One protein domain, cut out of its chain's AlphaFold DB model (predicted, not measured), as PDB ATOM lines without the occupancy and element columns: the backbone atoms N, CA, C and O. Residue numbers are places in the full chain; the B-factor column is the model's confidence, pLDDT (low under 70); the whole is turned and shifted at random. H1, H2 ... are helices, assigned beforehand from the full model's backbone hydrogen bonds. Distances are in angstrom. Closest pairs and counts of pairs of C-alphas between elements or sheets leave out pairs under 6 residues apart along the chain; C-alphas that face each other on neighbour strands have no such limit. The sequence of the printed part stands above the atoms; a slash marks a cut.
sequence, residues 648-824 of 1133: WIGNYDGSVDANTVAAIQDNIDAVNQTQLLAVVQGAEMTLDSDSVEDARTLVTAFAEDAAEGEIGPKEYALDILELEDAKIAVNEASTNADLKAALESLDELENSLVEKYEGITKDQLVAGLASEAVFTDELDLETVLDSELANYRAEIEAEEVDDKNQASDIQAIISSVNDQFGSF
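AT A GLANCE: This is residues 648 to 824 of the 1133 residues of the protein "DUF5011 domain-containing protein" of Pontibacillus chungwhensis BH030062 (UniProt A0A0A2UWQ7). Picture a rod of helical hairpins: H2, H3 and H4 make an up-and-down bundle, each helix running against the one before, and H2 reaches to one end, where short H1 folds back on it. H5 packs on H4, and H6 and H7 pack together toward the other end. The 177 printed residues include seven named helices, H1 to H7, and no named strand: all helix, only just loose, close to compact, with a radius of gyration of the C-alphas of 19.1 A and spans of 71 by 32 by 23 A.

IN THESE COORDINATES: Find C-alpha 652 at (394.083, 323.441, 391.811), where H1 begins and runs to 657. Next come H2, 661 to 684, 34.4 A; H3, 689 to 702, 19.8 A; H4, 713 to 731, 27.3 A; and H5, 736 to 756, 29.8 A. H6 is 789 to 796; H7, 807 to 822, 21.4 A, ends at C-alpha 822 (351.088, 287.216, 387.294).

HOW THE PARTS SIT: Look at the closest C-alphas of each pair. H1 touches H2 at Ser 655 and Asn 667, 4.8 A. H2 and H3 form a hairpin, Ala 683 to Val 692, 5.3 A, at a shallow tilt of 10 degrees. H3 and H4 form another, Val 699 to Lys 714, 6.2 A. H4 and H5 touch at Val 730 and Ala 742, 5.1 A, opposite ways. H5 and H6 touch at Asn 736 and Leu 789, 5.4 A, about perpendicular at 73 degrees. H6 and H7 touch at Tyr 792 and Ile 814, 5.8 A. Every O i to N i+4 pair is within hydrogen-bond range in H3, H5, H6 and H7; H2 has 16 of 20, H4 14 of 15, and H1 0 of 2, with 1 of 3 O i to N i+3 pairs.

THE WHOLE: The C-alphas of Asn 659 and Phe 824, the two farthest apart, are 71.6 A apart. The printed part has no cut; the link from H5 to H6, 32 residues, is long. Confidence is under 70 at residue 709, residues 761 to 774 and 820 to 824.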
ATOM      1  N   TRP A 648     387.412 324.850 387.366       93.88
ATOM      2  CA  TRP A 648     387.984 324.111 388.500       93.88
ATOM      3  C   TRP A 648     389.222 324.781 389.116       93.88
ATOM      4  O   TRP A 648     389.805 324.238 390.056       93.88
ATOM      5  N   ILE A 649     389.579 326.001 388.690       93.06
ATOM      6  CA  ILE A 649     390.721 326.778 389.214       93.06
ATOM      7  C   ILE A 649     390.712 326.971 390.743       93.06
ATOM      8  O   ILE A 649     391.753 327.178 391.364       93.06
ATOM      9  N   GLY A 650     389.539 326.888 391.381       90.00
ATOM     10  CA  GLY A 650     389.401 326.911 392.842       90.00
ATOM     11  C   GLY A 650     389.930 325.666 393.562       90.00
ATOM     12  O   GLY A 650     390.187 325.740 394.762       90.00
ATOM     13  N   ASN A 651     390.101 324.553 392.846       92.88
ATOM     14  CA  ASN A 651     390.537 323.265 393.380       92.88
ATOM     15  C   ASN A 651     392.046 323.025 393.173       92.88
ATOM     16  O   ASN A 651     392.679 322.400 394.023       92.88
ATOM     17  N   TYR A 652     392.644 323.575 392.105       92.38
ATOM     18  CA  TYR A 652     394.083 323.441 391.811       92.38
ATOM     19  C   TYR A 652     395.013 324.193 392.792       92.38
ATOM     20  O   TYR A 652     396.229 324.044 392.712       92.38
ATOM     21  N   ASP A 653     394.477 324.967 393.746       81.69
ATOM     22  CA  ASP A 653     395.235 325.718 394.772       81.69
ATOM     23  C   ASP A 653     396.147 324.814 395.636       81.69
ATOM     24  O   ASP A 653     397.136 325.277 396.197       81.69
ATOM     25  N   GLY A 654     395.852 323.508 395.717       75.81
ATOM     26  CA  GLY A 654     396.729 322.504 396.337       75.81
ATOM     27  C   GLY A 654     397.727 321.833 395.380       75.81
ATOM     28  O   GLY A 654     398.751 321.321 395.828       75.81
ATOM     29  N   SER A 655     397.462 321.841 394.071       82.69
ATOM     30  CA  SER A 655     398.268 321.139 393.060       82.69
ATOM     31  C   SER A 655     399.638 321.794 392.843       82.69
ATOM     32  O   SER A 655     400.621 321.112 392.546       82.69
ATOM     33  N   VAL A 656     399.711 323.109 393.075       84.25
ATOM     34  CA  VAL A 656     400.889 323.974 392.884       84.25
ATOM     35  C   VAL A 656     402.018 323.774 393.901       84.25
ATOM     36  O   VAL A 656     403.104 324.326 393.719       84.25
ATOM     37  N   ASP A 657     401.798 323.018 394.983       84.00
ATOM     38  CA  ASP A 657     402.811 322.803 396.031       84.00
ATOM     39  C   ASP A 657     403.997 321.949 395.527       84.00
ATOM     40  O   ASP A 657     405.117 322.090 396.025       84.00
ATOM     41  N   ALA A 658     403.796 321.113 394.499       86.81
ATOM     42  CA  ALA A 658     404.835 320.264 393.902       86.81
ATOM     43  C   ALA A 658     405.915 321.059 393.133       86.81
ATOM     44  O   ALA A 658     405.698 322.195 392.724       86.81
ATOM     45  N   ASN A 659     407.110 320.481 392.956       87.25
ATOM     46  CA  ASN A 659     408.304 321.182 392.439       87.25
ATOM     47  C   ASN A 659     408.781 320.706 391.048       87.25
ATOM     48  O   ASN A 659     409.884 321.053 390.636       87.25
ATOM     49  N   THR A 660     407.992 319.907 390.330       90.62
ATOM     50  CA  THR A 660     408.286 319.464 388.955       90.62
ATOM     51  C   THR A 660     407.015 319.527 388.116       90.62
ATOM     52  O   THR A 660     405.925 319.402 388.671       90.62
ATOM     53  N   VAL A 661     407.143 319.693 386.794       94.38
ATOM     54  CA  VAL A 661     405.987 319.735 385.879       94.38
ATOM     55  C   VAL A 661     405.162 318.452 386.003       94.38
ATOM     56  O   VAL A 661     403.994 318.531 386.357       94.38
ATOM     57  N   ALA A 662     405.779 317.271 385.879       93.50
ATOM     58  CA  ALA A 662     405.079 315.993 386.061       93.50
ATOM     59  C   ALA A 662     404.263 315.929 387.371       93.50
ATOM     60  O   ALA A 662     403.066 315.688 387.332       93.50
ATOM     61  N   ALA A 663     404.853 316.271 388.522       92.44
ATOM     62  CA  ALA A 663     404.149 316.183 389.805       92.44
ATOM     63  C   ALA A 663     403.095 317.288 390.034       92.44
ATOM     64  O   ALA A 663     402.287 317.162 390.951       92.44
ATOM     65  N   ILE A 664     403.102 318.378 389.257       93.75
ATOM     66  CA  ILE A 664     401.988 319.341 389.228       93.75
ATOM     67  C   ILE A 664     400.889 318.828 388.281       93.75
ATOM     68  O   ILE A 664     399.721 318.921 388.645       93.75
ATOM     69  N   GLN A 665     401.243 318.221 387.141       95.12
ATOM     70  CA  GLN A 665     400.300 317.583 386.211       95.12
ATOM     71  C   GLN A 665     399.528 316.439 386.888       95.12
ATOM     72  O   GLN A 665     398.301 316.480 386.907       95.12
ATOM     73  N   ASP A 666     400.224 315.520 387.570       91.19
ATOM     74  CA  ASP A 666     399.624 314.447 388.382       91.19
ATOM     75  C   ASP A 666     398.558 315.002 389.358       91.19
ATOM     76  O   ASP A 666     397.486 314.427 389.552       91.19
ATOM     77  N   ASN A 667     398.835 316.164 389.968       93.25
ATOM     78  CA  ASN A 667     397.926 316.833 390.900       93.25
ATOM     79  C   ASN A 667     396.788 317.617 390.211       93.25
ATOM     80  O   ASN A 667     395.816 317.967 390.883       93.25
ATOM     81  N   ILE A 668     396.908 317.973 388.931       93.94
ATOM     82  CA  ILE A 668     395.825 318.572 388.132       93.94
ATOM     83  C   ILE A 668     394.862 317.462 387.723       93.94
ATOM     84  O   ILE A 668     393.661 317.581 387.957       93.94
ATOM     85  N   ASP A 669     395.385 316.344 387.225       90.88
ATOM     86  CA  ASP A 669     394.585 315.212 386.761       90.88
ATOM     87  C   ASP A 669     393.842 314.507 387.905       90.88
ATOM     88  O   ASP A 669     392.652 314.209 387.776       90.88
ATOM     89  N   ALA A 670     394.461 314.372 389.083       88.12
ATOM     90  CA  ALA A 670     393.767 313.905 390.287       88.12
ATOM     91  C   ALA A 670     392.605 314.832 390.713       88.12
ATOM     92  O   ALA A 670     391.572 314.364 391.205       88.12
ATOM     93  N   VAL A 671     392.739 316.151 390.513       91.69
ATOM     94  CA  VAL A 671     391.649 317.111 390.754       91.69
ATOM     95  C   VAL A 671     390.570 316.984 389.676       91.69
ATOM     96  O   VAL A 671     389.395 316.911 390.031       91.69
ATOM     97  N   ASN A 672     390.948 316.892 388.398       92.50
ATOM     98  CA  ASN A 672     390.029 316.697 387.275       92.50
ATOM     99  C   ASN A 672     389.156 315.461 387.491       92.50
ATOM    100  O   ASN A 672     387.935 315.567 387.492       92.50
ATOM    101  N   GLN A 673     389.775 314.315 387.774       86.88
ATOM    102  CA  GLN A 673     389.092 313.058 388.074       86.88
ATOM    103  C   GLN A 673     388.095 313.198 389.237       86.88
ATOM    104  O   GLN A 673     386.953 312.757 389.130       86.88
ATOM    105  N   THR A 674     388.491 313.892 390.311       88.00
ATOM    106  CA  THR A 674     387.617 314.155 391.467       88.00
ATOM    107  C   THR A 674     386.415 315.044 391.112       88.00
ATOM    108  O   THR A 674     385.364 314.927 391.738       88.00
ATOM    109  N   GLN A 675     386.545 315.965 390.149       91.25
ATOM    110  CA  GLN A 675     385.412 316.770 389.670       91.25
ATOM    111  C   GLN A 675     384.543 316.009 388.664       91.25
ATOM    112  O   GLN A 675     383.324 316.119 388.729       91.25
ATOM    113  N   LEU A 676     385.149 315.209 387.785       92.06
ATOM    114  CA  LEU A 676     384.449 314.421 386.773       92.06
ATOM    115  C   LEU A 676     383.544 313.350 387.384       92.06
ATOM    116  O   LEU A 676     382.409 313.233 386.935       92.06
ATOM    117  N   LEU A 677     383.969 312.648 388.444       87.06
ATOM    118  CA  LEU A 677     383.087 311.702 389.149       87.06
ATOM    119  C   LEU A 677     381.787 312.380 389.604       87.06
ATOM    120  O   LEU A 677     380.706 311.854 389.380       87.06
ATOM    121  N   ALA A 678     381.887 313.570 390.201       87.62
ATOM    122  CA  ALA A 678     380.725 314.311 390.691       87.62
ATOM    123  C   ALA A 678     379.827 314.871 389.568       87.62
ATOM    124  O   ALA A 678     378.710 315.299 389.850       87.62
ATOM    125  N   VAL A 679     380.312 314.892 388.323       90.62
ATOM    126  CA  VAL A 679     379.537 315.255 387.128       90.62
ATOM    127  C   VAL A 679     378.868 314.017 386.523       90.62
ATOM    128  O   VAL A 679     377.677 314.077 386.248       90.62
ATOM    129  N   VAL A 680     379.583 312.892 386.390       90.81
ATOM    130  CA  VAL A 680     379.022 311.617 385.897       90.81
ATOM    131  C   VAL A 680     377.919 311.117 386.837       90.81
ATOM    132  O   VAL A 680     376.782 310.979 386.398       90.81
ATOM    133  N   GLN A 681     378.186 311.052 388.147       86.94
ATOM    134  CA  GLN A 681     377.168 310.754 389.172       86.94
ATOM    135  C   GLN A 681     376.039 311.789 389.231       86.94
ATOM    136  O   GLN A 681     374.962 311.513 389.753       86.94
ATOM    137  N   GLY A 682     376.283 313.000 388.727       88.69
ATOM    138  CA  GLY A 682     375.249 314.015 388.563       88.69
ATOM    139  C   GLY A 682     374.311 313.717 387.393       88.69
ATOM    140  O   GLY A 682     373.137 314.052 387.491       88.69
ATOM    141  N   ALA A 683     374.806 313.091 386.322       90.50
ATOM    142  CA  ALA A 683     374.020 312.702 385.154       90.50
ATOM    143  C   ALA A 683     373.239 311.396 385.397       90.50
ATOM    144  O   ALA A 683     372.034 311.377 385.142       90.50
ATOM    145  N   GLU A 684     373.879 310.375 385.988       87.88
ATOM    146  CA  GLU A 684     373.275 309.068 386.338       87.88
ATOM    147  C   GLU A 684     371.968 309.199 387.153       87.88
ATOM    148  O   GLU A 684     371.079 308.361 387.064       87.88
ATOM    149  N   MET A 685     371.803 310.276 387.930       84.81
ATOM    150  CA  MET A 685     370.602 310.519 388.745       84.81
ATOM    151  C   MET A 685     369.480 311.308 388.036       84.81
ATOM    152  O   MET A 685     368.511 311.694 388.689       84.81
ATOM    153  N   THR A 686     369.602 311.645 386.744       88.00
ATOM    154  CA  THR A 686     368.714 312.651 386.106       88.00
ATOM    155  C   THR A 686     367.804 312.155 384.994       88.00
ATOM    156  O   THR A 686     366.744 312.755 384.807       88.00
ATOM    157  N   LEU A 687     368.204 311.122 384.241       88.38
ATOM    158  CA  LEU A 687     367.574 310.753 382.962       88.38
ATOM    159  C   LEU A 687     367.371 311.962 382.013       88.38
ATOM    160  O   LEU A 687     366.364 312.051 381.306       88.38
ATOM    161  N   ASP A 688     368.314 312.910 382.018       91.69
ATOM    162  CA  ASP A 688     368.269 314.160 381.252       91.69
ATOM    163  C   ASP A 688     369.427 314.209 380.240       91.69
ATOM    164  O   ASP A 688     370.601 314.258 380.608       91.69
ATOM    165  N   SER A 689     369.100 314.194 378.947       93.19
ATOM    166  CA  SER A 689     370.092 314.073 377.868       93.19
ATOM    167  C   SER A 689     370.962 315.323 377.677       93.19
ATOM    168  O   SER A 689     372.121 315.197 377.283       93.19
ATOM    169  N   ASP A 690     370.464 316.518 378.031       94.19
ATOM    170  CA  ASP A 690     371.295 317.731 378.121       94.19
ATOM    171  C   ASP A 690     372.384 317.547 379.210       94.19
ATOM    172  O   ASP A 690     373.550 317.873 378.981       94.19
ATOM    173  N   SER A 691     372.038 316.967 380.369       93.94
ATOM    174  CA  SER A 691     372.979 316.687 381.469       93.94
ATOM    175  C   SER A 691     374.001 315.587 381.135       93.94
ATOM    176  O   SER A 691     375.170 315.710 381.511       93.94
ATOM    177  N   VAL A 692     373.600 314.543 380.396       95.06
ATOM    178  CA  VAL A 692     374.512 313.494 379.899       95.06
ATOM    179  C   VAL A 692     375.515 314.059 378.883       95.06
ATOM    180  O   VAL A 692     376.705 313.762 378.985       95.06
ATOM    181  N   GLU A 693     375.099 314.924 377.953       96.56
ATOM    182  CA  GLU A 693     376.005 315.521 376.952       96.56
ATOM    183  C   GLU A 693     376.949 316.588 377.552       96.56
ATOM    184  O   GLU A 693     378.125 316.659 377.170       96.56
ATOM    185  N   ASP A 694     376.502 317.370 378.546       94.75
ATOM    186  CA  ASP A 694     377.382 318.256 379.330       94.75
ATOM    187  C   ASP A 694     378.457 317.432 380.080       94.75
ATOM    188  O   ASP A 694     379.644 317.789 380.079       94.75
ATOM    189  N   ALA A 695     378.081 316.283 380.659       94.19
ATOM    190  CA  ALA A 695     379.021 315.349 381.279       94.19
ATOM    191  C   ALA A 695     379.991 314.736 380.250       94.19
ATOM    192  O   ALA A 695     381.210 314.761 380.458       94.19
ATOM    193  N   ARG A 696     379.479 314.264 379.104       96.31
ATOM    194  CA  ARG A 696     380.252 313.668 377.999       96.31
ATOM    195  C   ARG A 696     381.282 314.648 377.441       96.31
ATOM    196  O   ARG A 696     382.435 314.273 377.202       96.31
ATOM    197  N   THR A 697     380.904 315.918 377.313       96.81
ATOM    198  CA  THR A 697     381.788 317.022 376.917       96.81
ATOM    199  C   THR A 697     382.941 317.209 377.907       96.81
ATOM    200  O   THR A 697     384.105 317.280 377.498       96.81
ATOM    201  N   LEU A 698     382.652 317.250 379.213       95.31
ATOM    202  CA  LEU A 698     383.670 317.435 380.254       95.31
ATOM    203  C   LEU A 698     384.615 316.229 380.372       95.31
ATOM    204  O   LEU A 698     385.831 316.423 380.450       95.31
ATOM    205  N   VAL A 699     384.092 314.998 380.325       93.38
ATOM    206  CA  VAL A 699     384.899 313.762 380.324       93.38
ATOM    207  C   VAL A 699     385.831 313.733 379.111       93.38
ATOM    208  O   VAL A 699     387.036 313.529 379.263       93.38
ATOM    209  N   THR A 700     385.315 314.023 377.913       94.69
ATOM    210  CA  THR A 700     386.104 314.011 376.667       94.69
ATOM    211  C   THR A 700     387.277 314.999 376.703       94.69
ATOM    212  O   THR A 700     388.350 314.694 376.175       94.69
ATOM    213  N   ALA A 701     387.091 316.164 377.332       94.75
ATOM    214  CA  ALA A 701     388.088 317.234 377.387       94.75
ATOM    215  C   ALA A 701     389.113 317.099 378.531       94.75
ATOM    216  O   ALA A 701     390.261 317.513 378.356       94.75
ATOM    217  N   PHE A 702     388.718 316.560 379.692       93.56
ATOM    218  CA  PHE A 702     389.512 316.662 380.927       93.56
ATOM    219  C   PHE A 702     389.848 315.336 381.622       93.56
ATOM    220  O   PHE A 702     390.644 315.349 382.562       93.56
ATOM    221  N   ALA A 703     389.288 314.203 381.191       89.31
ATOM    222  CA  ALA A 703     389.715 312.897 381.690       89.31
ATOM    223  C   ALA A 703     391.056 312.474 381.063       89.31
ATOM    224  O   ALA A 703     391.370 312.819 379.922       89.31
ATOM    225  N   GLU A 704     391.839 311.702 381.816       85.50
ATOM    226  CA  GLU A 704     393.115 311.144 381.362       85.50
ATOM    227  C   GLU A 704     392.891 310.033 380.318       85.50
ATOM    228  O   GLU A 704     392.059 309.139 380.505       85.50
ATOM    229  N   ASP A 705     393.621 310.096 379.201       83.44
ATOM    230  CA  ASP A 705     393.641 309.040 378.186       83.44
ATOM    231  C   ASP A 705     394.407 307.802 378.693       83.44
ATOM    232  O   ASP A 705     395.339 307.907 379.489       83.44
ATOM    233  N   ALA A 706     394.025 306.610 378.229       77.25
ATOM    234  CA  ALA A 706     394.653 305.362 378.660       77.25
ATOM    235  C   ALA A 706     396.108 305.211 378.168       77.25
ATOM    236  O   ALA A 706     396.478 305.701 377.097       77.25
ATOM    237  N   ALA A 707     396.910 304.425 378.893       74.62
ATOM    238  CA  ALA A 707     398.151 303.881 378.346       74.62
ATOM    239  C   ALA A 707     397.849 302.926 377.168       74.62
ATOM    240  O   ALA A 707     396.824 302.244 377.158       74.62
ATOM    241  N   GLU A 708     398.738 302.857 376.168       70.44
ATOM    242  CA  GLU A 708     398.491 302.098 374.929       70.44
ATOM    243  C   GLU A 708     398.249 300.597 375.200       70.44
ATOM    244  O   GLU A 708     399.184 299.829 375.440       70.44
ATOM    245  N   GLY A 709     396.982 300.172 375.112       65.44
ATOM    246  CA  GLY A 709     396.550 298.787 375.329       65.44
ATOM    247  C   GLY A 709     395.978 298.480 376.719       65.44
ATOM    248  O   GLY A 709     395.741 297.308 377.011       65.44
ATOM    249  N   GLU A 710     395.744 299.492 377.556       74.25
ATOM    250  CA  GLU A 710     394.997 299.402 378.819       74.25
ATOM    251  C   GLU A 710     393.665 300.174 378.692       74.25
ATOM    252  O   GLU A 710     393.533 301.008 377.798       74.25
ATOM    253  N   ILE A 711     392.666 299.898 379.544       72.62
ATOM    254  CA  ILE A 711     391.398 300.657 379.553       72.62
ATOM    255  C   ILE A 711     391.514 301.812 380.553       72.62
ATOM    256  O   ILE A 711     391.887 301.601 381.707       72.62
ATOM    257  N   GLY A 712     391.220 303.032 380.099       76.44
ATOM    258  CA  GLY A 712     391.437 304.265 380.860       76.44
ATOM    259  C   GLY A 712     390.186 304.829 381.545       76.44
ATOM    260  O   GLY A 712     389.062 304.437 381.221       76.44
ATOM    261  N   PRO A 713     390.363 305.819 382.443       78.38
ATOM    262  CA  PRO A 713     389.263 306.418 383.201       78.38
ATOM    263  C   PRO A 713     388.289 307.183 382.298       78.38
ATOM    264  O   PRO A 713     387.095 307.235 382.574       78.38
ATOM    265  N   LYS A 714     388.799 307.757 381.203       87.81
ATOM    266  CA  LYS A 714     388.027 308.443 380.165       87.81
ATOM    267  C   LYS A 714     387.114 307.509 379.380       87.81
ATOM    268  O   LYS A 714     385.984 307.879 379.107       87.81
ATOM    269  N   GLU A 715     387.598 306.320 379.026       87.94
ATOM    270  CA  GLU A 715     386.802 305.329 378.297       87.94
ATOM    271  C   GLU A 715     385.684 304.793 379.196       87.94
ATOM    272  O   GLU A 715     384.518 304.901 378.846       87.94
ATOM    273  N   TYR A 716     386.027 304.370 380.417       86.75
ATOM    274  CA  TYR A 716     385.055 303.904 381.411       86.75
ATOM    275  C   TYR A 716     383.968 304.952 381.732       86.75
ATOM    276  O   TYR A 716     382.787 304.623 381.778       86.75
ATOM    277  N   ALA A 717     384.333 306.230 381.875       88.00
ATOM    278  CA  ALA A 717     383.360 307.302 382.099       88.00
ATOM    279  C   ALA A 717     382.505 307.650 380.861       88.00
ATOM    280  O   ALA A 717     381.415 308.192 381.021       88.00
ATOM    281  N   LEU A 718     382.969 307.366 379.637       92.19
ATOM    282  CA  LEU A 718     382.166 307.537 378.419       92.19
ATOM    283  C   LEU A 718     381.188 306.375 378.213       92.19
ATOM    284  O   LEU A 718     380.059 306.633 377.800       92.19
ATOM    285  N   ASP A 719     381.603 305.154 378.556       92.06
ATOM    286  CA  ASP A 719     380.772 303.947 378.542       92.06
ATOM    287  C   ASP A 719     379.616 304.040 379.559       92.06
ATOM    288  O   ASP A 719     378.479 303.733 379.212       92.06
ATOM    289  N   ILE A 720     379.862 304.544 380.783       90.06
ATOM    290  CA  ILE A 720     378.785 304.841 381.758       90.06
ATOM    291  C   ILE A 720     377.755 305.791 381.136       90.06
ATOM    292  O   ILE A 720     376.555 305.546 381.194       90.06
ATOM    293  N   LEU A 721     378.211 306.863 380.486       93.31
ATOM    294  CA  LEU A 721     377.309 307.822 379.853       93.31
ATOM    295  C   LEU A 721     376.608 307.244 378.606       93.31
ATOM    296  O   LEU A 721     375.575 307.765 378.208       93.31
ATOM    297  N   GLU A 722     377.144 306.210 377.951       95.00
ATOM    298  CA  GLU A 722     376.443 305.475 376.879       95.00
ATOM    299  C   GLU A 722     375.337 304.567 377.452       95.00
ATOM    300  O   GLU A 722     374.253 304.486 376.873       95.00
ATOM    301  N   LEU A 723     375.550 303.983 378.639       92.38
ATOM    302  CA  LEU A 723     374.515 303.264 379.390       92.38
ATOM    303  C   LEU A 723     373.367 304.195 379.831       92.38
ATOM    304  O   LEU A 723     372.196 303.833 379.709       92.38
ATOM    305  N   GLU A 724     373.676 305.423 380.257       93.50
ATOM    306  CA  GLU A 724     372.654 306.431 380.576       93.50
ATOM    307  C   GLU A 724     371.811 306.844 379.357       93.50
ATOM    308  O   GLU A 724     370.590 306.954 379.473       93.50
ATOM    309  N   ASP A 725     372.411 306.996 378.169       95.56
ATOM    310  CA  ASP A 725     371.652 307.260 376.934       95.56
ATOM    311  C   ASP A 725     370.663 306.116 376.608       95.56
ATOM    312  O   ASP A 725     369.545 306.371 376.147       95.56
ATOM    313  N   ALA A 726     371.019 304.857 376.900       95.06
ATOM    314  CA  ALA A 726     370.123 303.709 376.730       95.06
ATOM    315  C   ALA A 726     368.949 303.719 377.733       95.06
ATOM    316  O   ALA A 726     367.795 303.529 377.335       95.06
ATOM    317  N   LYS A 727     369.197 304.030 379.013       94.12
ATOM    318  CA  LYS A 727     368.134 304.212 380.023       94.12
ATOM    319  C   LYS A 727     367.200 305.378 379.682       94.12
ATOM    320  O   LYS A 727     365.980 305.266 379.821       94.12
ATOM    321  N   ILE A 728     367.747 306.488 379.176       94.06
ATOM    322  CA  ILE A 728     366.958 307.630 378.691       94.06
ATOM    323  C   ILE A 728     366.043 307.193 377.539       94.06
ATOM    324  O   ILE A 728     364.860 307.533 377.553       94.06
ATOM    325  N   ALA A 729     366.530 306.378 376.597       94.81
ATOM    326  CA  ALA A 729     365.706 305.847 375.508       94.81
ATOM    327  C   ALA A 729     364.539 304.960 375.998       94.81
ATOM    328  O   ALA A 729     363.461 304.993 375.400       94.81
ATOM    329  N   VAL A 730     364.713 304.218 377.101       94.31
ATOM    330  CA  VAL A 730     363.628 303.465 377.765       94.31
ATOM    331  C   VAL A 730     362.588 304.417 378.374       94.31
ATOM    332  O   VAL A 730     361.388 304.237 378.160       94.31
ATOM    333  N   ASN A 731     363.023 305.463 379.081       92.12
ATOM    334  CA  ASN A 731     362.142 306.453 379.719       92.12
ATOM    335  C   ASN A 731     361.423 307.384 378.711       92.12
ATOM    336  O   ASN A 731     360.286 307.791 378.956       92.12
ATOM    337  N   GLU A 732     362.027 307.696 377.558       92.12
ATOM    338  CA  GLU A 732     361.394 308.480 376.480       92.12
ATOM    339  C   GLU A 732     360.480 307.651 375.547       92.12
ATOM    340  O   GLU A 732     359.816 308.210 374.664       92.12
ATOM    341  N   ALA A 733     360.409 306.325 375.719       92.88
ATOM    342  CA  ALA A 733     359.731 305.419 374.795       92.88
ATOM    343  C   ALA A 733     358.229 305.731 374.610       92.88
ATOM    344  O   ALA A 733     357.378 305.493 375.473       92.88
ATOM    345  N   SER A 734     357.870 306.229 373.421       89.00
ATOM    346  CA  SER A 734     356.515 306.727 373.133       89.00
ATOM    347  C   SER A 734     355.505 305.642 372.730       89.00
ATOM    348  O   SER A 734     354.291 305.852 372.812       89.00
ATOM    349  N   THR A 735     355.986 304.474 372.295       91.88
ATOM    350  CA  THR A 735     355.176 303.318 371.894       91.88
ATOM    351  C   THR A 735     355.804 302.010 372.372       91.88
ATOM    352  O   THR A 735     357.001 301.946 372.635       91.88
ATOM    353  N   ASN A 736     355.016 300.931 372.426       83.50
ATOM    354  CA  ASN A 736     355.498 299.591 372.787       83.50
ATOM    355  C   ASN A 736     356.652 299.094 371.896       83.50
ATOM    356  O   ASN A 736     357.482 298.322 372.358       83.50
ATOM    357  N   ALA A 737     356.692 299.510 370.623       88.88
ATOM    358  CA  ALA A 737     357.761 299.128 369.701       88.88
ATOM    359  C   ALA A 737     359.061 299.891 369.991       88.88
ATOM    360  O   ALA A 737     360.134 299.304 369.901       88.88
ATOM    361  N   ASP A 738     358.952 301.168 370.376       92.06
ATOM    362  CA  ASP A 738     360.099 301.964 370.822       92.06
ATOM    363  C   ASP A 738     360.634 301.410 372.154       92.06
ATOM    364  O   ASP A 738     361.834 301.197 372.284       92.06
ATOM    365  N   LEU A 739     359.741 301.093 373.108       92.69
ATOM    366  CA  LEU A 739     360.118 300.542 374.416       92.69
ATOM    367  C   LEU A 739     360.812 299.187 374.281       92.69
ATOM    368  O   LEU A 739     361.856 298.985 374.887       92.69
ATOM    369  N   LYS A 740     360.259 298.270 373.475       92.12
ATOM    370  CA  LYS A 740     360.886 296.964 373.247       92.12
ATOM    371  C   LYS A 740     362.293 297.118 372.672       92.12
ATOM    372  O   LYS A 740     363.219 296.535 373.214       92.12
ATOM    373  N   ALA A 741     362.460 297.952 371.644       94.19
ATOM    374  CA  ALA A 741     363.770 298.194 371.046       94.19
ATOM    375  C   ALA A 741     364.754 298.877 372.017       94.19
ATOM    376  O   ALA A 741     365.950 298.609 371.949       94.19
ATOM    377  N   ALA A 742     364.274 299.739 372.920       95.88
ATOM    378  CA  ALA A 742     365.102 300.368 373.948       95.88
ATOM    379  C   ALA A 742     365.548 299.370 375.031       95.88
ATOM    380  O   ALA A 742     366.722 299.363 375.384       95.88
ATOM    381  N   LEU A 743     364.655 298.486 375.496       94.44
ATOM    382  CA  LEU A 743     364.992 297.408 376.438       94.44
ATOM    383  C   LEU A 743     365.956 296.387 375.807       94.44
ATOM    384  O   LEU A 743     366.962 296.054 376.419       94.44
ATOM    385  N   GLU A 744     365.710 295.968 374.559       94.75
ATOM    386  CA  GLU A 744     366.635 295.125 373.777       94.75
ATOM    387  C   GLU A 744     368.021 295.789 373.619       94.75
ATOM    388  O   GLU A 744     369.041 295.112 373.694       94.75
ATOM    389  N   SER A 745     368.078 297.116 373.438       95.75
ATOM    390  CA  SER A 745     369.349 297.853 373.311       95.75
ATOM    391  C   SER A 745     370.075 298.053 374.646       95.75
ATOM    392  O   SER A 745     371.297 298.180 374.649       95.75
ATOM    393  N   LEU A 746     369.342 298.111 375.764       94.94
ATOM    394  CA  LEU A 746     369.902 298.217 377.113       94.94
ATOM    395  C   LEU A 746     370.527 296.876 377.540       94.94
ATOM    396  O   LEU A 746     371.688 296.862 377.933       94.94
ATOM    397  N   ASP A 747     369.814 295.762 377.339       94.19
ATOM    398  CA  ASP A 747     370.297 294.383 377.548       94.19
ATOM    399  C   ASP A 747     371.572 294.076 376.732       94.19
ATOM    400  O   ASP A 747     372.585 293.641 377.292       94.19
ATOM    401  N   GLU A 748     371.573 294.383 375.422       95.06
ATOM    402  CA  GLU A 748     372.756 294.188 374.565       95.06
ATOM    403  C   GLU A 748     373.959 295.039 375.028       95.06
ATOM    404  O   GLU A 748     375.110 294.608 374.888       95.06
ATOM    405  N   LEU A 749     373.717 296.231 375.591       95.44
ATOM    406  CA  LEU A 749     374.766 297.133 376.069       95.44
ATOM    407  C   LEU A 749     375.328 296.706 377.431       95.44
ATOM    408  O   LEU A 749     376.551 296.639 377.565       95.44
ATOM    409  N   GLU A 750     374.485 296.363 378.410       93.50
ATOM    410  CA  GLU A 750     374.934 295.853 379.716       93.50
ATOM    411  C   GLU A 750     375.789 294.594 379.542       93.50
ATOM    412  O   GLU A 750     376.935 294.554 380.002       93.50
ATOM    413  N   ASN A 751     375.321 293.628 378.745       92.19
ATOM    414  CA  ASN A 751     376.092 292.432 378.400       92.19
ATOM    415  C   ASN A 751     377.420 292.761 377.696       92.19
ATOM    416  O   ASN A 751     378.464 292.182 378.025       92.19
ATOM    417  N   SER A 752     377.423 293.709 376.751       94.50
ATOM    418  CA  SER A 752     378.650 294.119 376.058       94.50
ATOM    419  C   SER A 752     379.650 294.821 376.983       94.50
ATOM    420  O   SER A 752     380.858 294.684 376.778       94.50
ATOM    421  N   LEU A 753     379.187 295.574 377.985       91.69
ATOM    422  CA  LEU A 753     380.050 296.238 378.964       91.69
ATOM    423  C   LEU A 753     380.573 295.240 380.009       91.69
ATOM    424  O   LEU A 753     381.761 295.269 380.340       91.69
ATOM    425  N   VAL A 754     379.757 294.277 380.440       90.25
ATOM    426  CA  VAL A 754     380.196 293.160 381.292       90.25
ATOM    427  C   VAL A 754     381.286 292.315 380.606       90.25
ATOM    428  O   VAL A 754     382.284 291.991 381.255       90.25
ATOM    429  N   GLU A 755     381.188 292.020 379.297       91.31
ATOM    430  CA  GLU A 755     382.287 291.363 378.556       91.31
ATOM    431  C   GLU A 755     383.513 292.289 378.405       91.31
ATOM    432  O   GLU A 755     384.644 291.853 378.644       91.31
ATOM    433  N   LYS A 756     383.319 293.575 378.064       88.88
ATOM    434  CA  LYS A 756     384.411 294.558 377.879       88.88
ATOM    435  C   LYS A 756     385.290 294.712 379.128       88.88
ATOM    436  O   LYS A 756     386.502 294.898 378.999       88.88
ATOM    437  N   TYR A 757     384.697 294.605 380.317       86.25
ATOM    438  CA  TYR A 757     385.370 294.804 381.602       86.25
ATOM    439  C   TYR A 757     385.660 293.507 382.389       86.25
ATOM    440  O   TYR A 757     386.089 293.585 383.547       86.25
ATOM    441  N   GLU A 758     385.498 292.315 381.786       84.44
ATOM    442  CA  GLU A 758     385.672 291.029 382.484       84.44
ATOM    443  C   GLU A 758     387.038 290.926 383.197       84.44
ATOM    444  O   GLU A 758     388.116 290.960 382.596       84.44
ATOM    445  N   GLY A 759     387.002 290.751 384.522       74.31
ATOM    446  CA  GLY A 759     388.193 290.504 385.338       74.31
ATOM    447  C   GLY A 759     389.072 291.729 385.617       74.31
ATOM    448  O   GLY A 759     390.138 291.568 386.220       74.31
ATOM    449  N   ILE A 760     388.647 292.937 385.235       73.19
ATOM    450  CA  ILE A 760     389.306 294.187 385.628       73.19
ATOM    451  C   ILE A 760     388.783 294.613 387.008       73.19
ATOM    452  O   ILE A 760     387.581 294.626 387.256       73.19
ATOM    453  N   THR A 761     389.679 294.944 387.943       65.75
ATOM    454  CA  THR A 761     389.277 295.379 389.294       65.75
ATOM    455  C   THR A 761     389.120 296.896 389.398       65.75
ATOM    456  O   THR A 761     389.764 297.650 388.668       65.75
ATOM    457  N   LYS A 762     388.325 297.358 390.372       63.53
ATOM    458  CA  LYS A 762     388.138 298.784 390.700       63.53
ATOM    459  C   LYS A 762     389.454 299.559 390.886       63.53
ATOM    460  O   LYS A 762     389.564 300.692 390.435       63.53
ATOM    461  N   ASP A 763     390.473 298.931 391.477       59.78
ATOM    462  CA  ASP A 763     391.808 299.527 391.660       59.78
ATOM    463  C   ASP A 763     392.584 299.723 390.334       59.78
ATOM    464  O   ASP A 763     393.615 300.396 390.322       59.78
ATOM    465  N   GLN A 764     392.124 299.128 389.225       61.25
ATOM    466  CA  GLN A 764     392.730 299.228 387.890       61.25
ATOM    467  C   GLN A 764     392.001 300.217 386.967       61.25
ATOM    468  O   GLN A 764     392.656 300.820 386.127       61.25
ATOM    469  N   LEU A 765     390.695 300.453 387.157       62.06
ATOM    470  CA  LEU A 765     389.902 301.457 386.412       62.06
ATOM    471  C   LEU A 765     390.020 302.878 386.999       62.06
ATOM    472  O   LEU A 765     389.161 303.738 386.827       62.06
ATOM    473  N   VAL A 766     391.164 303.114 387.642       53.06
ATOM    474  CA  VAL A 766     391.629 304.338 388.298       53.06
ATOM    475  C   VAL A 766     390.886 304.721 389.586       53.06
ATOM    476  O   VAL A 766     389.667 304.636 389.735       53.06
ATOM    477  N   ALA A 767     391.684 305.161 390.561       52.94
ATOM    478  CA  ALA A 767     391.311 305.386 391.953       52.94
ATOM    479  C   ALA A 767     390.490 306.673 392.187       52.94
ATOM    480  O   ALA A 767     390.851 307.503 393.024       52.94
ATOM    481  N   GLY A 768     389.370 306.823 391.477       55.72
ATOM    482  CA  GLY A 768     388.495 307.982 391.642       55.72
ATOM    483  C   GLY A 768     387.255 308.076 390.753       55.72
ATOM    484  O   GLY A 768     386.568 309.079 390.885       55.72
ATOM    485  N   LEU A 769     386.957 307.104 389.875       55.25
ATOM    486  CA  LEU A 769     385.814 307.200 388.939       55.25
ATOM    487  C   LEU A 769     384.784 306.053 388.987       55.25
ATOM    488  O   LEU A 769     383.743 306.181 388.358       55.25
ATOM    489  N   ALA A 770     385.020 304.972 389.739       52.06
ATOM    490  CA  ALA A 770     384.132 303.798 389.764       52.06
ATOM    491  C   ALA A 770     383.211 303.714 390.999       52.06
ATOM    492  O   ALA A 770     383.638 303.980 392.136       52.06
ATOM    493  N   SER A 771     381.975 303.251 390.777       49.25
ATOM    494  CA  SER A 771     380.994 302.861 391.802       49.25
ATOM    495  C   SER A 771     381.384 301.519 392.462       49.25
ATOM    496  O   SER A 771     382.539 301.095 392.373       49.25
ATOM    497  N   GLU A 772     380.524 300.904 393.278       51.00
ATOM    498  CA  GLU A 772     380.897 299.702 394.055       51.00
ATOM    499  C   GLU A 772     381.003 298.426 393.182       51.00
ATOM    500  O   GLU A 772     381.781 297.530 393.513       51.00
ATOM    501  N   ALA A 773     380.331 298.407 392.023       52.75
ATOM    502  CA  ALA A 773     380.536 297.469 390.915       52.75
ATOM    503  C   ALA A 773     381.285 298.152 389.744       52.75
ATOM    504  O   ALA A 773     381.603 299.337 389.811       52.75
ATOM    505  N   VAL A 774     381.621 297.398 388.689       69.31
ATOM    506  CA  VAL A 774     382.267 297.949 387.476       69.31
ATOM    507  C   VAL A 774     381.222 298.182 386.389       69.31
ATOM    508  O   VAL A 774     381.003 299.330 386.019       69.31
ATOM    509  N   PHE A 775     380.577 297.096 385.962       82.69
ATOM    510  CA  PHE A 775     379.292 297.025 385.268       82.69
ATOM    511  C   PHE A 775     378.606 295.722 385.700       82.69
ATOM    512  O   PHE A 775     379.288 294.780 386.129       82.69
ATOM    513  N   THR A 776     377.285 295.680 385.594       83.19
ATOM    514  CA  THR A 776     376.427 294.543 385.940       83.19
ATOM    515  C   THR A 776     375.347 294.383 384.877       83.19
ATOM    516  O   THR A 776     374.992 295.344 384.206       83.19
ATOM    517  N   ASP A 777     374.886 293.148 384.722       87.69
ATOM    518  CA  ASP A 777     373.721 292.759 383.927       87.69
ATOM    519  C   ASP A 777     372.521 292.869 384.884       87.69
ATOM    520  O   ASP A 777     372.419 292.075 385.824       87.69
ATOM    521  N   GLU A 778     371.730 293.943 384.774       89.62
ATOM    522  CA  GLU A 778     370.658 294.283 385.729       89.62
ATOM    523  C   GLU A 778     369.254 294.114 385.138       89.62
ATOM    524  O   GLU A 778     368.307 293.843 385.883       89.62
ATOM    525  N   LEU A 779     369.116 294.255 383.819       91.25
ATOM    526  CA  LEU A 779     367.884 293.964 383.089       91.25
ATOM    527  C   LEU A 779     367.807 292.467 382.727       91.25
ATOM    528  O   LEU A 779     368.750 291.914 382.180       91.25
ATOM    529  N   ASP A 780     366.667 291.811 382.976       89.38
ATOM    530  CA  ASP A 780     366.424 290.423 382.548       89.38
ATOM    531  C   ASP A 780     365.376 290.399 381.428       89.38
ATOM    532  O   ASP A 780     364.160 290.398 381.667       89.38
ATOM    533  N   LEU A 781     365.845 290.357 380.178       88.19
ATOM    534  CA  LEU A 781     364.986 290.337 378.997       88.19
ATOM    535  C   LEU A 781     364.132 289.052 378.881       88.19
ATOM    536  O   LEU A 781     363.104 289.090 378.200       88.19
ATOM    537  N   GLU A 782     364.451 287.945 379.577       85.94
ATOM    538  CA  GLU A 782     363.546 286.780 379.650       85.94
ATOM    539  C   GLU A 782     362.270 287.091 380.463       85.94
ATOM    540  O   GLU A 782     361.250 286.416 380.287       85.94
ATOM    541  N   THR A 783     362.273 288.142 381.296       82.38
ATOM    542  CA  THR A 783     361.083 288.608 382.036       82.38
ATOM    543  C   THR A 783     360.180 289.563 381.244       82.38
ATOM    544  O   THR A 783     359.045 289.810 381.660       82.38
ATOM    545  N   VAL A 784     360.624 290.101 380.102       84.06
ATOM    546  CA  VAL A 784     359.881 291.129 379.352       84.06
ATOM    547  C   VAL A 784     358.783 290.502 378.484       84.06
ATOM    548  O   VAL A 784     359.036 289.879 377.453       84.06
ATOM    549  N   LEU A 785     357.522 290.700 378.880       80.81
ATOM    550  CA  LEU A 785     356.349 290.161 378.190       80.81
ATOM    551  C   LEU A 785     355.805 291.135 377.133       80.81
ATOM    552  O   LEU A 785     355.352 292.237 377.448       80.81
ATOM    553  N   ASP A 786     355.736 290.693 375.872       78.94
ATOM    554  CA  ASP A 786     355.223 291.499 374.747       78.94
ATOM    555  C   ASP A 786     353.761 291.963 374.916       78.94
ATOM    556  O   ASP A 786     353.362 292.971 374.326       78.94
ATOM    557  N   SER A 787     352.959 291.264 375.729       73.69
ATOM    558  CA  SER A 787     351.603 291.695 376.091       73.69
ATOM    559  C   SER A 787     351.599 292.888 377.053       73.69
ATOM    560  O   SER A 787     350.757 293.780 376.920       73.69
ATOM    561  N   GLU A 788     352.575 292.952 377.962       80.81
ATOM    562  CA  GLU A 788     352.625 293.913 379.069       80.81
ATOM    563  C   GLU A 788     353.453 295.165 378.764       80.81
ATOM    564  O   GLU A 788     353.408 296.123 379.531       80.81
ATOM    565  N   LEU A 789     354.100 295.248 377.592       81.19
ATOM    566  CA  LEU A 789     354.790 296.455 377.098       81.19
ATOM    567  C   LEU A 789     353.945 297.741 377.189       81.19
ATOM    568  O   LEU A 789     354.496 298.831 377.315       81.19
ATOM    569  N   ALA A 790     352.610 297.650 377.119       81.62
ATOM    570  CA  ALA A 790     351.729 298.812 377.287       81.62
ATOM    571  C   ALA A 790     351.646 299.293 378.747       81.62
ATOM    572  O   ALA A 790     351.443 300.485 378.980       81.62
ATOM    573  N   ASN A 791     351.790 298.361 379.691       82.44
ATOM    574  CA  ASN A 791     351.703 298.556 381.133       82.44
ATOM    575  C   ASN A 791     353.076 298.942 381.707       82.44
ATOM    576  O   ASN A 791     353.148 299.957 382.390       82.44
ATOM    577  N   TYR A 792     354.174 298.268 381.320       88.94
ATOM    578  CA  TYR A 792     355.544 298.703 381.661       88.94
ATOM    579  C   TYR A 792     355.756 300.179 381.289       88.94
ATOM    580  O   TYR A 792     356.113 300.998 382.128       88.94
ATOM    581  N   ARG A 793     355.423 300.553 380.045       90.44
ATOM    582  CA  ARG A 793     355.529 301.932 379.547       90.44
ATOM    583  C   ARG A 793     354.630 302.924 380.299       90.44
ATOM    584  O   ARG A 793     354.888 304.117 380.246       90.44
ATOM    585  N   ALA A 794     353.545 302.465 380.928       84.81
ATOM    586  CA  ALA A 794     352.629 303.320 381.680       84.81
ATOM    587  C   ALA A 794     353.112 303.566 383.117       84.81
ATOM    588  O   ALA A 794     353.019 304.699 383.578       84.81
ATOM    589  N   GLU A 795     353.667 302.549 383.783       87.88
ATOM    590  CA  GLU A 795     354.252 302.701 385.120       87.88
ATOM    591  C   GLU A 795     355.615 303.425 385.049       87.88
ATOM    592  O   GLU A 795     355.836 304.374 385.796       87.88
ATOM    593  N   ILE A 796     356.469 303.125 384.055       90.25
ATOM    594  CA  ILE A 796     357.703 303.901 383.785       90.25
ATOM    595  C   ILE A 796     357.374 305.380 383.485       90.25
ATOM    596  O   ILE A 796     358.096 306.273 383.923       90.25
ATOM    597  N   GLU A 797     356.268 305.685 382.790       87.31
ATOM    598  CA  GLU A 797     355.795 307.068 382.568       87.31
ATOM    599  C   GLU A 797     355.237 307.726 383.856       87.31
ATOM    600  O   GLU A 797     355.136 308.954 383.918       87.31
ATOM    601  N   ALA A 798     354.888 306.941 384.884       86.50
ATOM    602  CA  ALA A 798     354.238 307.402 386.113       86.50
ATOM    603  C   ALA A 798     355.185 307.628 387.307       86.50
ATOM    604  O   ALA A 798     354.913 308.547 388.087       86.50
ATOM    605  N   GLU A 799     356.253 306.837 387.452       88.44
ATOM    606  CA  GLU A 799     357.175 306.932 388.598       88.44
ATOM    607  C   GLU A 799     358.066 308.192 388.580       88.44
ATOM    608  O   GLU A 799     358.337 308.790 387.527       88.44
ATOM    609  N   GLU A 800     358.515 308.624 389.768       87.25
ATOM    610  CA  GLU A 800     359.465 309.738 389.912       87.25
ATOM    611  C   GLU A 800     360.882 309.304 389.469       87.25
ATOM    612  O   GLU A 800     361.204 308.123 389.421       87.25
ATOM    613  N   VAL A 801     361.737 310.253 389.064       85.19
ATOM    614  CA  VAL A 801     363.049 309.946 388.438       85.19
ATOM    615  C   VAL A 801     364.001 309.202 389.381       85.19
ATOM    616  O   VAL A 801     364.814 308.411 388.912       85.19
ATOM    617  N   ASP A 802     363.881 309.428 390.691       82.19
ATOM    618  CA  ASP A 802     364.675 308.743 391.720       82.19
ATOM    619  C   ASP A 802     364.305 307.247 391.865       82.19
ATOM    620  O   ASP A 802     365.067 306.514 392.487       82.19
ATOM    621  N   ASP A 803     363.178 306.802 391.287       81.50
ATOM    622  CA  ASP A 803     362.639 305.432 391.367       81.50
ATOM    623  C   ASP A 803     362.717 304.679 390.009       81.50
ATOM    624  O   ASP A 803     362.007 303.695 389.797       81.50
ATOM    625  N   LYS A 804     363.518 305.174 389.043       83.12
ATOM    626  CA  LYS A 804     363.692 304.573 387.696       83.12
ATOM    627  C   LYS A 804     365.000 304.926 386.963       83.12
ATOM    628  O   LYS A 804     365.051 304.807 385.738       83.12
ATOM    629  N   ASN A 805     366.021 305.439 387.655       82.25
ATOM    630  CA  ASN A 805     367.274 305.887 387.021       82.25
ATOM    631  C   ASN A 805     368.371 304.805 386.984       82.25
ATOM    632  O   ASN A 805     369.378 304.950 386.288       82.25
ATOM    633  N   GLN A 806     368.154 303.672 387.648       86.31
ATOM    634  CA  GLN A 806     368.982 302.474 387.538       86.31
ATOM    635  C   GLN A 806     368.295 301.433 386.635       86.31
ATOM    636  O   GLN A 806     367.072 301.432 386.477       86.31
ATOM    637  N   ALA A 807     369.064 300.544 386.003       87.38
ATOM    638  CA  ALA A 807     368.479 299.488 385.170       87.38
ATOM    639  C   ALA A 807     367.762 298.440 386.036       87.38
ATOM    640  O   ALA A 807     366.663 298.002 385.701       87.38
ATOM    641  N   SER A 808     368.308 298.165 387.221       88.06
ATOM    642  CA  SER A 808     367.640 297.457 388.316       88.06
ATOM    643  C   SER A 808     366.292 298.072 388.734       88.06
ATOM    644  O   SER A 808     365.360 297.314 389.004       88.06
ATOM    645  N   ASP A 809     366.118 299.402 388.717       90.19
ATOM    646  CA  ASP A 809     364.805 300.026 388.967       90.19
ATOM    647  C   ASP A 809     363.810 299.703 387.838       90.19
ATOM    648  O   ASP A 809     362.660 299.330 388.079       90.19
ATOM    649  N   ILE A 810     364.256 299.806 386.582       89.69
ATOM    650  CA  ILE A 810     363.455 299.473 385.395       89.69
ATOM    651  C   ILE A 810     363.042 297.990 385.445       89.69
ATOM    652  O   ILE A 810     361.871 297.666 385.223       89.69
ATOM    653  N   GLN A 811     363.963 297.100 385.825       91.12
ATOM    654  CA  GLN A 811     363.698 295.681 386.060       91.12
ATOM    655  C   GLN A 811     362.731 295.455 387.237       91.12
ATOM    656  O   GLN A 811     361.874 294.570 387.164       91.12
ATOM    657  N   ALA A 812     362.794 296.264 388.298       89.81
ATOM    658  CA  ALA A 812     361.842 296.214 389.407       89.81
ATOM    659  C   ALA A 812     360.430 296.660 388.981       89.81
ATOM    660  O   ALA A 812     359.450 296.034 389.389       89.81
ATOM    661  N   ILE A 813     360.299 297.665 388.105       87.81
ATOM    662  CA  ILE A 813     359.008 298.071 387.520       87.81
ATOM    663  C   ILE A 813     358.450 296.961 386.615       87.81
ATOM    664  O   ILE A 813     357.277 296.602 386.741       87.81
ATOM    665  N   ILE A 814     359.282 296.365 385.751       87.69
ATOM    666  CA  ILE A 814     358.911 295.211 384.910       87.69
ATOM    667  C   ILE A 814     358.424 294.046 385.784       87.69
ATOM    668  O   ILE A 814     357.346 293.501 385.545       87.69
ATOM    669  N   SER A 815     359.162 293.725 386.850       86.19
ATOM    670  CA  SER A 815     358.820 292.664 387.807       86.19
ATOM    671  C   SER A 815     357.526 292.966 388.575       86.19
ATOM    672  O   SER A 815     356.654 292.110 388.670       86.19
ATOM    673  N   SER A 816     357.331 294.205 389.038       83.69
ATOM    674  CA  SER A 816     356.113 294.656 389.732       83.69
ATOM    675  C   SER A 816     354.866 294.574 388.845       83.69
ATOM    676  O   SER A 816     353.806 294.124 389.288       83.69
ATOM    677  N   VAL A 817     354.973 294.958 387.569       79.94
ATOM    678  CA  VAL A 817     353.896 294.771 386.584       79.94
ATOM    679  C   VAL A 817     353.661 293.276 386.335       79.94
ATOM    680  O   VAL A 817     352.514 292.824 386.361       79.94
ATOM    681  N   ASN A 818     354.730 292.491 386.177       79.19
ATOM    682  CA  ASN A 818     354.649 291.041 386.007       79.19
ATOM    683  C   ASN A 818     354.009 290.326 387.202       79.19
ATOM    684  O   ASN A 818     353.299 289.356 386.975       79.19
ATOM    685  N   ASP A 819     354.168 290.799 388.438       71.62
ATOM    686  CA  ASP A 819     353.481 290.244 389.613       71.62
ATOM    687  C   ASP A 819     352.019 290.705 389.702       71.62
ATOM    688  O   ASP A 819     351.125 289.909 390.011       71.62
ATOM    689  N   GLN A 820     351.732 291.968 389.364       58.69
ATOM    690  CA  GLN A 820     350.361 292.481 389.307       58.69
ATOM    691  C   GLN A 820     349.497 291.675 388.321       58.69
ATOM    692  O   GLN A 820     348.384 291.277 388.677       58.69
ATOM    693  N   PHE A 821     350.019 291.349 387.134       43.97
ATOM    694  CA  PHE A 821     349.336 290.492 386.155       43.97
ATOM    695  C   PHE A 821     349.587 288.985 386.372       43.97
ATOM    696  O   PHE A 821     348.707 288.165 386.106       43.97
ATOM    697  N   GLY A 822     350.725 288.596 386.946       36.38
ATOM    698  CA  GLY A 822     351.088 287.216 387.294       36.38
ATOM    699  C   GLY A 822     350.242 286.631 388.423       36.38
ATOM    700  O   GLY A 822     349.964 285.429 388.433       36.38
ATOM    701  N   SER A 823     349.690 287.483 389.293       29.73
ATOM    702  CA  SER A 823     348.653 287.111 390.266       29.73
ATOM    703  C   SER A 823     347.384 286.498 389.633       29.73
ATOM    704  O   SER A 823     346.582 285.878 390.334       29.73
ATOM    705  N   PHE A 824     347.217 286.605 388.305       28.97
ATOM    706  CA  PHE A 824     346.142 285.990 387.517       28.97
ATOM    707  C   PHE A 824     346.518 284.674 386.802       28.97
ATOM    708  O   PHE A 824     345.665 284.091 386.127       28.97
TER     709      PHE A 824